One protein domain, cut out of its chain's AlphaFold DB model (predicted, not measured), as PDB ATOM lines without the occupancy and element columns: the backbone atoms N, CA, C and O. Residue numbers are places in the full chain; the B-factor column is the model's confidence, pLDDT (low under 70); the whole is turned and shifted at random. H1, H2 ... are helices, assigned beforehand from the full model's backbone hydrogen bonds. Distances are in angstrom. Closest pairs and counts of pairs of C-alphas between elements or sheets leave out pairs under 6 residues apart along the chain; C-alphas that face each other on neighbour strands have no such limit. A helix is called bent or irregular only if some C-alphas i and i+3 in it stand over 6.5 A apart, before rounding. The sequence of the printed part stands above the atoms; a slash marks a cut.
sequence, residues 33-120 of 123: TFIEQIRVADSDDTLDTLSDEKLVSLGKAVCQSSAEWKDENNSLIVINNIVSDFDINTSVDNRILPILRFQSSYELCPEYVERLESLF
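Overview. This is residues 33 to 120 of the 123 residues of an uncharacterized protein of bacterium TMED221 (UniProt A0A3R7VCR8). Two helices, H2 and H4, cross at nearly a right angle in the core of a compact, rounded cluster, and the other three helices pack on this cross. H1 runs side by side with H4, H3 folds back from the end of H2 and crosses near the beginning of H4, and H5 folds back from the end of H4 onto the later part of H2. The printed part has 88 residues with five named helices, H1 to H5 in that order along the chain, and no named strand, and its class is all helix. The radius of gyration of the C-alphas is 11.6 A, and the C-alphas span 31 by 26 by 20 A.

Arrangement. H1, residues 33 to 41, touches H4, residues 96 to 108, at a shallow tilt of 18 degrees, opposite ways; their closest C-alphas, of Phe 34 and Glu 107, are 5.6 A apart. H1 is about perpendicular, at 87 degrees, to H2, residues 52 to 68, and touches residues 52 to 56 of it alone, closest at the C-alphas of Ile 35 and Asp 52, 6.5 A. H2 and H3, residues 72 to 85, form a helical hairpin at a steep tilt of 41 degrees, with the C-alphas of Val 62 and Ile 79 closest at 5.9 A. H2 touches H4 with residues 59 to 63 alone, about perpendicular at 88 degrees; the closest C-alphas, of Gly 59 and Ser 104, are 4.8 A apart. Residues 75 to 80 of H3 touch residues 97 to 101 of H4, also about perpendicular at 88 degrees, with the C-alphas of Leu 76 and Leu 97 closest at 5.9 A. H4 and H5, residues 110 to 118, form a second helical hairpin at a steep tilt of 44 degrees, closest at the C-alphas of Ser 105 and Val 113, 5.7 A. H5 touches residues 63 to 67 of H2 alone, the same way at a steep tilt of 50 degrees, with the C-alphas of Ser 66 and Arg 115 closest at 6.3 A. H1 and H3, H1 and H5, and H3 and H5 are apart. In H1 and H4 every O i to N i+4 pair is within hydrogen-bond range; in H2 it is 10 of 13, in H3 9 of 10 and in H5 3 of 5.

Along the chain. H1 begins at C-alpha 33, at (292.648, 122.236, 250.028), and is 12.2 A long. H2 measures 25.4 A from C-alpha 52, at (300.052, 117.549, 243.112), to C-alpha 68; it is irregular, with C-alphas 64 and 67 7.1 A apart. H3 is 20.8 A long and H4 16.3 A. H5, 14.1 A long, is irregular too, with C-alphas 111 and 114 7.6 A apart, and ends at C-alpha 118, at (274.104, 128.417, 236.383).

Size, cuts and confidence. The two C-alphas farthest apart, those of Thr 49 and Ser 118, are 32.1 A apart. The printed part has no cut and no long link: H2 to H3 and H4 to H5 are tight, H1 to H2 and H3 to H4 short. The mean pLDDT of the printed part is 95.7, and no printed residue is under 70.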
ATOM      1  N   THR A  33     294.026 122.683 249.772       92.69
ATOM      2  CA  THR A  33     292.648 122.236 250.028       92.69
ATOM      3  C   THR A  33     292.052 121.488 248.833       92.69
ATOM      4  O   THR A  33     291.443 120.434 248.996       92.69
ATOM      5  N   PHE A  34     292.276 121.994 247.617       95.56
ATOM      6  CA  PHE A  34     291.856 121.324 246.387       95.56
ATOM      7  C   PHE A  34     292.500 119.936 246.248       95.56
ATOM      8  O   PHE A  34     291.798 118.962 245.985       95.56
ATOM      9  N   ILE A  35     293.819 119.827 246.451       96.00
ATOM     10  CA  ILE A  35     294.542 118.550 246.380       96.00
ATOM     11  C   ILE A  35     293.962 117.567 247.398       96.00
ATOM     12  O   ILE A  35     293.596 116.456 247.021       96.00
ATOM     13  N   GLU A  36     293.833 117.968 248.663       94.94
ATOM     14  CA  GLU A  36     293.305 117.106 249.725       94.94
ATOM     15  C   GLU A  36     291.903 116.588 249.390       94.94
ATOM     16  O   GLU A  36     291.655 115.381 249.454       94.94
ATOM     17  N   GLN A  37     290.999 117.475 248.969       95.00
ATOM     18  CA  GLN A  37     289.628 117.095 248.637       95.00
ATOM     19  C   GLN A  37     289.563 116.172 247.415       95.00
ATOM     20  O   GLN A  37     288.820 115.188 247.441       95.00
ATOM     21  N   ILE A  38     290.360 116.426 246.371       96.62
ATOM     22  CA  ILE A  38     290.411 115.547 245.196       96.62
ATOM     23  C   ILE A  38     290.959 114.169 245.562       96.62
ATOM     24  O   ILE A  38     290.343 113.168 245.206       96.62
ATOM     25  N   ARG A  39     292.070 114.094 246.304       95.12
ATOM     26  CA  ARG A  39     292.682 112.813 246.695       95.12
ATOM     27  C   ARG A  39     291.754 111.964 247.557       95.12
ATOM     28  O   ARG A  39     291.751 110.748 247.425       95.12
ATOM     29  N   VAL A  40     290.957 112.590 248.422       93.94
ATOM     30  CA  VAL A  40     289.957 111.881 249.234       93.94
ATOM     31  C   VAL A  40     288.762 111.424 248.390       93.94
ATOM     32  O   VAL A  40     288.216 110.346 248.627       93.94
ATOM     33  N   ALA A  41     288.333 112.230 247.418       94.06
ATOM     34  CA  ALA A  41     287.148 111.949 246.610       94.06
ATOM     35  C   ALA A  41     287.404 110.964 245.448       94.06
ATOM     36  O   ALA A  41     286.481 110.254 245.029       94.06
ATOM     37  N   ASP A  42     288.639 110.885 244.951       93.94
ATOM     38  CA  ASP A  42     289.079 109.994 243.872       93.94
ATOM     39  C   ASP A  42     289.288 108.549 244.349       93.94
ATOM     40  O   ASP A  42     290.374 107.988 244.295       93.94
ATOM     41  N   SER A  43     288.228 107.912 244.845       89.88
ATOM     42  CA  SER A  43     288.347 106.556 245.395       89.88
ATOM     43  C   SER A  43     288.521 105.451 244.345       89.88
ATOM     44  O   SER A  43     288.542 104.285 244.729       89.88
ATOM     45  N   ASP A  44     288.537 105.792 243.054       91.25
ATOM     46  CA  ASP A  44     288.852 104.850 241.974       91.25
ATOM     47  C   ASP A  44     290.309 105.014 241.506       91.25
ATOM     48  O   ASP A  44     290.689 104.422 240.497       91.25
ATOM     49  N   ASP A  45     291.102 105.825 242.222       93.38
ATOM     50  CA  ASP A  45     292.505 106.131 241.937       93.38
ATOM     51  C   ASP A  45     292.721 106.605 240.485       93.38
ATOM     52  O   ASP A  45     293.723 106.299 239.845       93.38
ATOM     53  N   THR A  46     291.766 107.363 239.934       94.62
ATOM     54  CA  THR A  46     291.783 107.791 238.525       94.62
ATOM     55  C   THR A  46     292.920 108.779 238.231       94.62
ATOM     56  O   THR A  46     293.420 108.839 237.109       94.62
ATOM     57  N   LEU A  47     293.325 109.571 239.224       95.94
ATOM     58  CA  LEU A  47     294.319 110.645 239.131       95.94
ATOM     59  C   LEU A  47     295.583 110.349 239.961       95.94
ATOM     60  O   LEU A  47     296.400 111.251 240.185       95.94
ATOM     61  N   ASP A  48     295.765 109.116 240.444       93.12
ATOM     62  CA  ASP A  48     296.861 108.713 241.340       93.12
ATOM     63  C   ASP A  48     298.261 108.966 240.746       93.12
ATOM     64  O   ASP A  48     299.193 109.345 241.457       93.12
ATOM     65  N   THR A  49     298.387 108.844 239.424       93.62
ATOM     66  CA  THR A  49     299.627 109.066 238.671       93.62
ATOM     67  C   THR A  49     300.007 110.539 238.501       93.62
ATOM     68  O   THR A  49     301.151 110.840 238.138       93.62
ATOM     69  N   LEU A  50     299.092 111.481 238.755       95.75
ATOM     70  CA  LEU A  50     299.389 112.909 238.669       95.75
ATOM     71  C   LEU A  50     300.131 113.374 239.922       95.75
ATOM     72  O   LEU A  50     299.737 113.060 241.041       95.75
ATOM     73  N   SER A  51     301.178 114.184 239.752       95.19
ATOM     74  CA  SER A  51     301.745 114.943 240.870       95.19
ATOM     75  C   SER A  51     300.765 116.020 241.334       95.19
ATOM     76  O   SER A  51     299.918 116.465 240.563       95.19
ATOM     77  N   ASP A  52     300.919 116.499 242.564       94.75
ATOM     78  CA  ASP A  52     300.052 117.549 243.112       94.75
ATOM     79  C   ASP A  52     300.102 118.847 242.290       94.75
ATOM     80  O   ASP A  52     299.073 119.473 242.046       94.75
ATOM     81  N   GLU A  53     301.275 119.208 241.762       92.94
ATOM     82  CA  GLU A  53     301.415 120.334 240.830       92.94
ATOM     83  C   GLU A  53     300.576 120.124 239.562       92.94
ATOM     84  O   GLU A  53     299.806 121.004 239.174       92.94
ATOM     85  N   LYS A  54     300.676 118.940 238.937       95.88
ATOM     86  CA  LYS A  54     299.877 118.606 237.752       95.88
ATOM     87  C   LYS A  54     298.386 118.561 238.070       95.88
ATOM     88  O   LYS A  54     297.592 118.980 237.234       95.88
ATOM     89  N   LEU A  55     298.013 118.096 239.259       96.69
ATOM     90  CA  LEU A  55     296.630 118.056 239.717       96.69
ATOM     91  C   LEU A  55     296.052 119.472 239.823       96.69
ATOM     92  O   LEU A  55     294.967 119.735 239.308       96.69
ATOM     93  N   VAL A  56     296.801 120.411 240.407       96.12
ATOM     94  CA  VAL A  56     296.413 121.831 240.465       96.12
ATOM     95  C   VAL A  56     296.330 122.440 239.062       96.12
ATOM     96  O   VAL A  56     295.406 123.205 238.782       96.12
ATOM     97  N   SER A  57     297.256 122.110 238.158       96.50
ATOM     98  CA  SER A  57     297.187 122.551 236.757       96.50
ATOM     99  C   SER A  57     295.947 122.020 236.033       96.50
ATOM    100  O   SER A  57     295.297 122.789 235.325       96.50
ATOM    101  N   LEU A  58     295.594 120.747 236.241       98.19
ATOM    102  CA  LEU A  58     294.372 120.141 235.716       98.19
ATOM    103  C   LEU A  58     293.137 120.879 236.240       98.19
ATOM    104  O   LEU A  58     292.303 121.316 235.449       98.19
ATOM    105  N   GLY A  59     293.048 121.092 237.556       97.94
ATOM    106  CA  GLY A  59     291.926 121.810 238.158       97.94
ATOM    107  C   GLY A  59     291.772 123.231 237.611       97.94
ATOM    108  O   GLY A  59     290.679 123.643 237.226       97.94
ATOM    109  N   LYS A  60     292.878 123.971 237.460       97.31
ATOM    110  CA  LYS A  60     292.858 125.303 236.829       97.31
ATOM    111  C   LYS A  60     292.310 125.263 235.407       97.31
ATOM    112  O   LYS A  60     291.454 126.079 235.074       97.31
ATOM    113  N   ALA A  61     292.773 124.322 234.583       98.31
ATOM    114  CA  ALA A  61     292.276 124.167 233.218       98.31
ATOM    115  C   ALA A  61     290.767 123.866 233.206       98.31
ATOM    116  O   ALA A  61     290.019 124.483 232.446       98.31
ATOM    117  N   VAL A  62     290.306 122.996 234.113       98.44
ATOM    118  CA  VAL A  62     288.884 122.686 234.296       98.44
ATOM    119  C   VAL A  62     288.081 123.945 234.617       98.44
ATOM    120  O   VAL A  62     287.182 124.281 233.848       98.44
ATOM    121  N   CYS A  63     288.393 124.692 235.680       97.81
ATOM    122  CA  CYS A  63     287.578 125.860 236.034       97.81
ATOM    123  C   CYS A  63     287.680 127.009 235.018       97.81
ATOM    124  O   CYS A  63     286.695 127.715 234.790       97.81
ATOM    125  N   GLN A  64     288.811 127.167 234.330       97.56
ATOM    126  CA  GLN A  64     288.958 128.149 233.248       97.56
ATOM    127  C   GLN A  64     288.103 127.817 232.017       97.56
ATOM    128  O   GLN A  64     287.613 128.735 231.357       97.56
ATOM    129  N   SER A  65     287.842 126.532 231.757       98.31
ATOM    130  CA  SER A  65     286.931 126.092 230.689       98.31
ATOM    131  C   SER A  65     285.453 126.392 230.963       98.31
ATOM    132  O   SER A  65     284.614 126.182 230.092       98.31
ATOM    133  N   SER A  66     285.111 126.933 232.140       97.88
ATOM    134  CA  SER A  66     283.724 127.222 232.539       97.88
ATOM    135  C   SER A  66     282.953 128.137 231.592       97.88
ATOM    136  O   SER A  66     281.729 128.091 231.559       97.88
ATOM    137  N   ALA A  67     283.643 128.956 230.794       96.94
ATOM    138  CA  ALA A  67     283.009 129.764 229.753       96.94
ATOM    139  C   ALA A  67     282.394 128.923 228.615       96.94
ATOM    140  O   ALA A  67     281.582 129.433 227.844       96.94
ATOM    141  N   GLU A  68     282.792 127.657 228.491       97.62
ATOM    142  CA  GLU A  68     282.348 126.730 227.450       97.62
ATOM    143  C   GLU A  68     281.230 125.794 227.929       97.62
ATOM    144  O   GLU A  68     280.645 125.085 227.110       97.62
ATOM    145  N   TRP A  69     280.920 125.788 229.230       97.25
ATOM    146  CA  TRP A  69     279.902 124.922 229.821       97.25
ATOM    147  C   TRP A  69     278.502 125.445 229.493       97.25
ATOM    148  O   TRP A  69     278.072 126.470 230.013       97.25
ATOM    149  N   LYS A  70     277.789 124.741 228.611       95.62
ATOM    150  CA  LYS A  70     276.430 125.125 228.185       95.62
ATOM    151  C   LYS A  70     275.335 124.579 229.090       95.62
ATOM    152  O   LYS A  70     274.308 125.218 229.263       95.62
ATOM    153  N   ASP A  71     275.555 123.377 229.599       95.81
ATOM    154  CA  ASP A  71     274.643 122.629 230.451       95.81
ATOM    155  C   ASP A  71     275.442 121.590 231.251       95.81
ATOM    156  O   ASP A  71     276.656 121.415 231.047       95.81
ATOM    157  N   GLU A  72     274.767 120.905 232.174       95.69
ATOM    158  CA  GLU A  72     275.400 119.925 233.049       95.69
ATOM    159  C   GLU A  72     276.161 118.847 232.259       95.69
ATOM    160  O   GLU A  72     277.335 118.602 232.538       95.69
ATOM    161  N   ASN A  73     275.545 118.246 231.240       96.00
ATOM    162  CA  ASN A  73     276.154 117.161 230.470       96.00
ATOM    163  C   ASN A  73     277.301 117.662 229.592       96.00
ATOM    164  O   ASN A  73     278.358 117.032 229.508       96.00
ATOM    165  N   ASN A  74     277.119 118.810 228.944       97.25
ATOM    166  CA  ASN A  74     278.131 119.416 228.099       97.25
ATOM    167  C   ASN A  74     279.402 119.746 228.890       97.25
ATOM    168  O   ASN A  74     280.499 119.496 228.392       97.25
ATOM    169  N   SER A  75     279.268 120.233 230.125       98.00
ATOM    170  CA  SER A  75     280.433 120.501 230.970       98.00
ATOM    171  C   SER A  75     281.258 119.237 231.251       98.00
ATOM    172  O   SER A  75     282.482 119.297 231.202       98.00
ATOM    173  N   LEU A  76     280.628 118.069 231.441       98.31
ATOM    174  CA  LEU A  76     281.354 116.808 231.651       98.31
ATOM    175  C   LEU A  76     282.141 116.384 230.408       98.31
ATOM    176  O   LEU A  76     283.256 115.888 230.531       98.31
ATOM    177  N   ILE A  77     281.605 116.631 229.209       98.25
ATOM    178  CA  ILE A  77     282.313 116.370 227.945       98.25
ATOM    179  C   ILE A  77     283.549 117.271 227.825       98.25
ATOM    180  O   ILE A  77     284.629 116.786 227.492       98.25
ATOM    181  N   VAL A  78     283.402 118.569 228.115       98.38
ATOM    182  CA  VAL A  78     284.520 119.531 228.098       98.38
ATOM    183  C   VAL A  78     285.607 119.100 229.083       98.38
ATOM    184  O   VAL A  78     286.776 119.013 228.714       98.38
ATOM    185  N   ILE A  79     285.219 118.748 230.309       98.56
ATOM    186  CA  ILE A  79     286.150 118.305 231.353       98.56
ATOM    187  C   ILE A  79     286.838 116.997 230.962       98.56
ATOM    188  O   ILE A  79     288.045 116.883 231.141       98.56
ATOM    189  N   ASN A  80     286.121 116.033 230.379       98.31
ATOM    190  CA  ASN A  80     286.718 114.772 229.934       98.31
ATOM    191  C   ASN A  80     287.811 114.985 228.874       98.31
ATOM    192  O   ASN A  80     288.832 114.299 228.894       98.31
ATOM    193  N   ASN A  81     287.624 115.952 227.968       98.12
ATOM    194  CA  ASN A  81     288.649 116.307 226.982       98.12
ATOM    195  C   ASN A  81     289.893 116.894 227.662       98.12
ATOM    196  O   ASN A  81     291.003 116.480 227.353       98.12
ATOM    197  N   ILE A  82     289.708 117.785 228.641       98.31
ATOM    198  CA  ILE A  82     290.819 118.357 229.414       98.31
ATOM    199  C   ILE A  82     291.560 117.261 230.180       98.31
ATOM    200  O   ILE A  82     292.779 117.213 230.143       98.31
ATOM    201  N   VAL A  83     290.848 116.354 230.849       97.62
ATOM    202  CA  VAL A  83     291.455 115.215 231.561       97.62
ATOM    203  C   VAL A  83     292.269 114.337 230.600       97.62
ATOM    204  O   VAL A  83     293.374 113.913 230.941       97.62
ATOM    205  N   SER A  84     291.780 114.149 229.371       96.94
ATOM    206  CA  SER A  84     292.494 113.407 228.323       96.94
ATOM    207  C   SER A  84     293.803 114.088 227.898       96.94
ATOM    208  O   SER A  84     294.783 113.391 227.638       96.94
ATOM    209  N   ASP A  85     293.869 115.425 227.895       97.12
ATOM    210  CA  ASP A  85     295.102 116.182 227.609       97.12
ATOM    211  C   ASP A  85     296.189 115.995 228.690       97.12
ATOM    212  O   ASP A  85     297.358 116.322 228.467       97.12
ATOM    213  N   PHE A  86     295.825 115.449 229.856       96.50
ATOM    214  CA  PHE A  86     296.738 115.083 230.946       96.50
ATOM    215  C   PHE A  86     297.112 113.589 230.935       96.50
ATOM    216  O   PHE A  86     297.614 113.083 231.938       96.50
ATOM    217  N   ASP A  87     296.894 112.895 229.812       95.75
ATOM    218  CA  ASP A  87     297.148 111.460 229.616       95.75
ATOM    219  C   ASP A  87     296.302 110.537 230.519       95.75
ATOM    220  O   ASP A  87     296.638 109.368 230.725       95.75
ATOM    221  N   ILE A  88     295.177 111.035 231.040       96.12
ATOM    222  CA  ILE A  88     294.239 110.249 231.844       96.12
ATOM    223  C   ILE A  88     293.058 109.827 230.965       96.12
ATOM    224  O   ILE A  88     292.301 110.652 230.459       96.12
ATOM    225  N   ASN A  89     292.881 108.518 230.791       92.56
ATOM    226  CA  ASN A  89     291.788 107.973 229.992       92.56
ATOM    227  C   ASN A  89     290.546 107.725 230.859       92.56
ATOM    228  O   ASN A  89     290.479 106.730 231.584       92.56
ATOM    229  N   THR A  90     289.549 108.602 230.749       92.88
ATOM    230  CA  THR A  90     288.242 108.464 231.408       92.88
ATOM    231  C   THR A  90     287.097 108.409 230.401       92.88
ATOM    232  O   THR A  90     287.236 108.750 229.227       92.88
ATOM    233  N   SER A  91     285.933 107.973 230.879       93.62
ATOM    234  CA  SER A  91     284.662 108.105 230.169       93.62
ATOM    235  C   SER A  91     283.854 109.259 230.769       93.62
ATOM    236  O   SER A  91     284.064 109.629 231.922       93.62
ATOM    237  N   VAL A  92     282.919 109.822 229.996       93.31
ATOM    238  CA  VAL A  92     282.096 110.989 230.385       93.31
ATOM    239  C   VAL A  92     281.208 110.707 231.612       93.31
ATOM    240  O   VAL A  92     280.776 111.631 232.293       93.31
ATOM    241  N   ASP A  93     280.955 109.437 231.921       93.12
ATOM    242  CA  ASP A  93     280.233 108.970 233.110       93.12
ATOM    243  C   ASP A  93     281.137 108.742 234.335       93.12
ATOM    244  O   ASP A  93     280.640 108.390 235.407       93.12
ATOM    245  N   ASN A  94     282.454 108.946 234.216       95.25
ATOM    246  CA  ASN A  94     283.360 108.801 235.348       95.25
ATOM    247  C   ASN A  94     283.058 109.879 236.402       95.25
ATOM    248  O   ASN A  94     283.051 111.080 236.115       95.25
ATOM    249  N   ARG A  95     282.856 109.449 237.654       95.62
ATOM    250  CA  ARG A  95     282.528 110.330 238.785       95.62
ATOM    251  C   ARG A  95     283.573 111.410 239.055       95.62
ATOM    252  O   ARG A  95     283.247 112.412 239.685       95.62
ATOM    253  N   ILE A  96     284.818 111.220 238.614       96.75
ATOM    254  CA  ILE A  96     285.875 112.201 238.839       96.75
ATOM    255  C   ILE A  96     285.573 113.510 238.112       96.75
ATOM    256  O   ILE A  96     285.947 114.573 238.591       96.75
ATOM    257  N   LEU A  97     284.841 113.460 236.993       97.94
ATOM    258  CA  LEU A  97     284.534 114.633 236.179       97.94
ATOM    259  C   LEU A  97     283.637 115.641 236.915       97.94
ATOM    260  O   LEU A  97     284.041 116.802 237.028       97.94
ATOM    261  N   PRO A  98     282.466 115.261 237.475       97.44
ATOM    262  CA  PRO A  98     281.694 116.189 238.293       97.44
ATOM    263  C   PRO A  98     282.453 116.611 239.559       97.44
ATOM    264  O   PRO A  98     282.351 117.770 239.948       97.44
ATOM    265  N   ILE A  99     283.261 115.739 240.175       97.88
ATOM    266  CA  ILE A  99     284.085 116.110 241.341       97.88
ATOM    267  C   ILE A  99     285.082 117.219 240.969       97.88
ATOM    268  O   ILE A  99     285.115 118.257 241.630       97.88
ATOM    269  N   LEU A 100     285.835 117.047 239.877       98.12
ATOM    270  CA  LEU A 100     286.754 118.053 239.342       98.12
ATOM    271  C   LEU A 100     286.019 119.352 239.009       98.12
ATOM    272  O   LEU A 100     286.523 120.420 239.345       98.12
ATOM    273  N   ARG A 101     284.824 119.280 238.407       97.94
ATOM    274  CA  ARG A 101     283.990 120.452 238.097       97.94
ATOM    275  C   ARG A 101     283.728 121.310 239.338       97.94
ATOM    276  O   ARG A 101     283.956 122.521 239.309       97.94
ATOM    277  N   PHE A 102     283.275 120.678 240.419       97.25
ATOM    278  CA  PHE A 102     282.943 121.355 241.673       97.25
ATOM    279  C   PHE A 102     284.198 121.866 242.386       97.25
ATOM    280  O   PHE A 102     284.325 123.065 242.623       97.25
ATOM    281  N   GLN A 103     285.148 120.974 242.665       97.31
ATOM    282  CA  GLN A 103     286.335 121.285 243.462       97.31
ATOM    283  C   GLN A 103     287.222 122.339 242.803       97.31
ATOM    284  O   GLN A 103     287.691 123.264 243.459       97.31
ATOM    285  N   SER A 104     287.397 122.264 241.481       97.56
ATOM    286  CA  SER A 104     288.195 123.257 240.757       97.56
ATOM    287  C   SER A 104     287.566 124.647 240.815       97.56
ATOM    288  O   SER A 104     288.264 125.641 240.994       97.56
ATOM    289  N   SER A 105     286.243 124.730 240.671       96.31
ATOM    290  CA  SER A 105     285.537 126.013 240.687       96.31
ATOM    291  C   SER A 105     285.563 126.655 242.074       96.31
ATOM    292  O   SER A 105     285.878 127.833 242.185       96.31
ATOM    293  N   TYR A 106     285.277 125.894 243.133       93.69
ATOM    294  CA  TYR A 106     285.207 126.446 244.490       93.69
ATOM    295  C   TYR A 106     286.579 126.762 245.091       93.69
ATOM    296  O   TYR A 106     286.732 127.805 245.723       93.69
ATOM    297  N   GLU A 107     287.572 125.894 244.884       94.19
ATOM    298  CA  GLU A 107     288.857 125.995 245.586       94.19
ATOM    299  C   GLU A 107     289.936 126.733 244.777       94.19
ATOM    300  O   GLU A 107     290.850 127.316 245.360       94.19
ATOM    301  N   LEU A 108     289.866 126.718 243.435       93.88
ATOM    302  CA  LEU A 108     290.911 127.300 242.575       93.88
ATOM    303  C   LEU A 108     290.465 128.535 241.784       93.88
ATOM    304  O   LEU A 108     291.307 129.392 241.516       93.88
ATOM    305  N   CYS A 109     289.190 128.627 241.395       93.69
ATOM    306  CA  CYS A 109     288.652 129.738 240.601       93.69
ATOM    307  C   CYS A 109     287.335 130.293 241.194       93.69
ATOM    308  O   CYS A 109     286.293 130.216 240.529       93.69
ATOM    309  N   PRO A 110     287.339 130.857 242.418       90.31
ATOM    310  CA  PRO A 110     286.122 131.355 243.066       90.31
ATOM    311  C   PRO A 110     285.368 132.406 242.230       90.31
ATOM    312  O   PRO A 110     284.153 132.544 242.345       90.31
ATOM    313  N   GLU A 111     286.057 133.117 241.334       92.50
ATOM    314  CA  GLU A 111     285.463 134.047 240.371       92.50
ATOM    315  C   GLU A 111     284.540 133.391 239.325       92.50
ATOM    316  O   GLU A 111     283.805 134.101 238.638       92.50
ATOM    317  N   TYR A 112     284.566 132.061 239.175       93.94
ATOM    318  CA  TYR A 112     283.753 131.309 238.211       93.94
ATOM    319  C   TYR A 112     282.626 130.491 238.853       93.94
ATOM    320  O   TYR A 112     281.912 129.792 238.135       93.94
ATOM    321  N   VAL A 113     282.411 130.603 240.169       94.69
ATOM    322  CA  VAL A 113     281.350 129.866 240.882       94.69
ATOM    323  C   VAL A 113     279.962 130.136 240.292       94.69
ATOM    324  O   VAL A 113     279.202 129.196 240.095       94.69
ATOM    325  N   GLU A 114     279.654 131.372 239.890       95.62
ATOM    326  CA  GLU A 114     278.367 131.707 239.253       95.62
ATOM    327  C   GLU A 114     278.109 130.874 237.983       95.62
ATOM    328  O   GLU A 114     276.983 130.457 237.714       95.62
ATOM    329  N   ARG A 115     279.161 130.565 237.212       95.12
ATOM    330  CA  ARG A 115     279.037 129.733 236.006       95.12
ATOM    331  C   ARG A 115     278.713 128.291 236.360       95.12
ATOM    332  O   ARG A 115     277.892 127.680 235.688       95.12
ATOM    333  N   LEU A 116     279.327 127.760 237.416       96.75
ATOM    334  CA  LEU A 116     278.990 126.439 237.935       96.75
ATOM    335  C   LEU A 116     277.530 126.388 238.401       96.75
ATOM    336  O   LEU A 116     276.805 125.473 238.025       96.75
ATOM    337  N   GLU A 117     277.103 127.369 239.195       94.94
ATOM    338  CA  GLU A 117     275.740 127.441 239.732       94.94
ATOM    339  C   GLU A 117     274.697 127.530 238.613       94.94
ATOM    340  O   GLU A 117     273.673 126.852 238.677       94.94
ATOM    341  N   SER A 118     274.994 128.277 237.542       94.44
ATOM    342  CA  SER A 118     274.104 128.417 236.383       94.44
ATOM    343  C   SER A 118     273.777 127.104 235.664       94.44
ATOM    344  O   SER A 118     272.745 127.028 235.005       94.44
ATOM    345  N   LEU A 119     274.589 126.049 235.832       94.88
ATOM    346  CA  LEU A 119     274.311 124.733 235.245       94.88
ATOM    347  C   LEU A 119     273.116 124.019 235.892       94.88
ATOM    348  O   LEU A 119     272.584 123.086 235.294       94.88
ATOM    349  N   PHE A 120     272.729 124.424 237.106       91.44
ATOM    350  CA  PHE A 120     271.726 123.738 237.928       91.44
ATOM    351  C   PHE A 120     270.495 124.596 238.223       91.44
ATOM    352  O   PHE A 120     269.631 124.189 239.001       91.44
TER     353      PHE A 120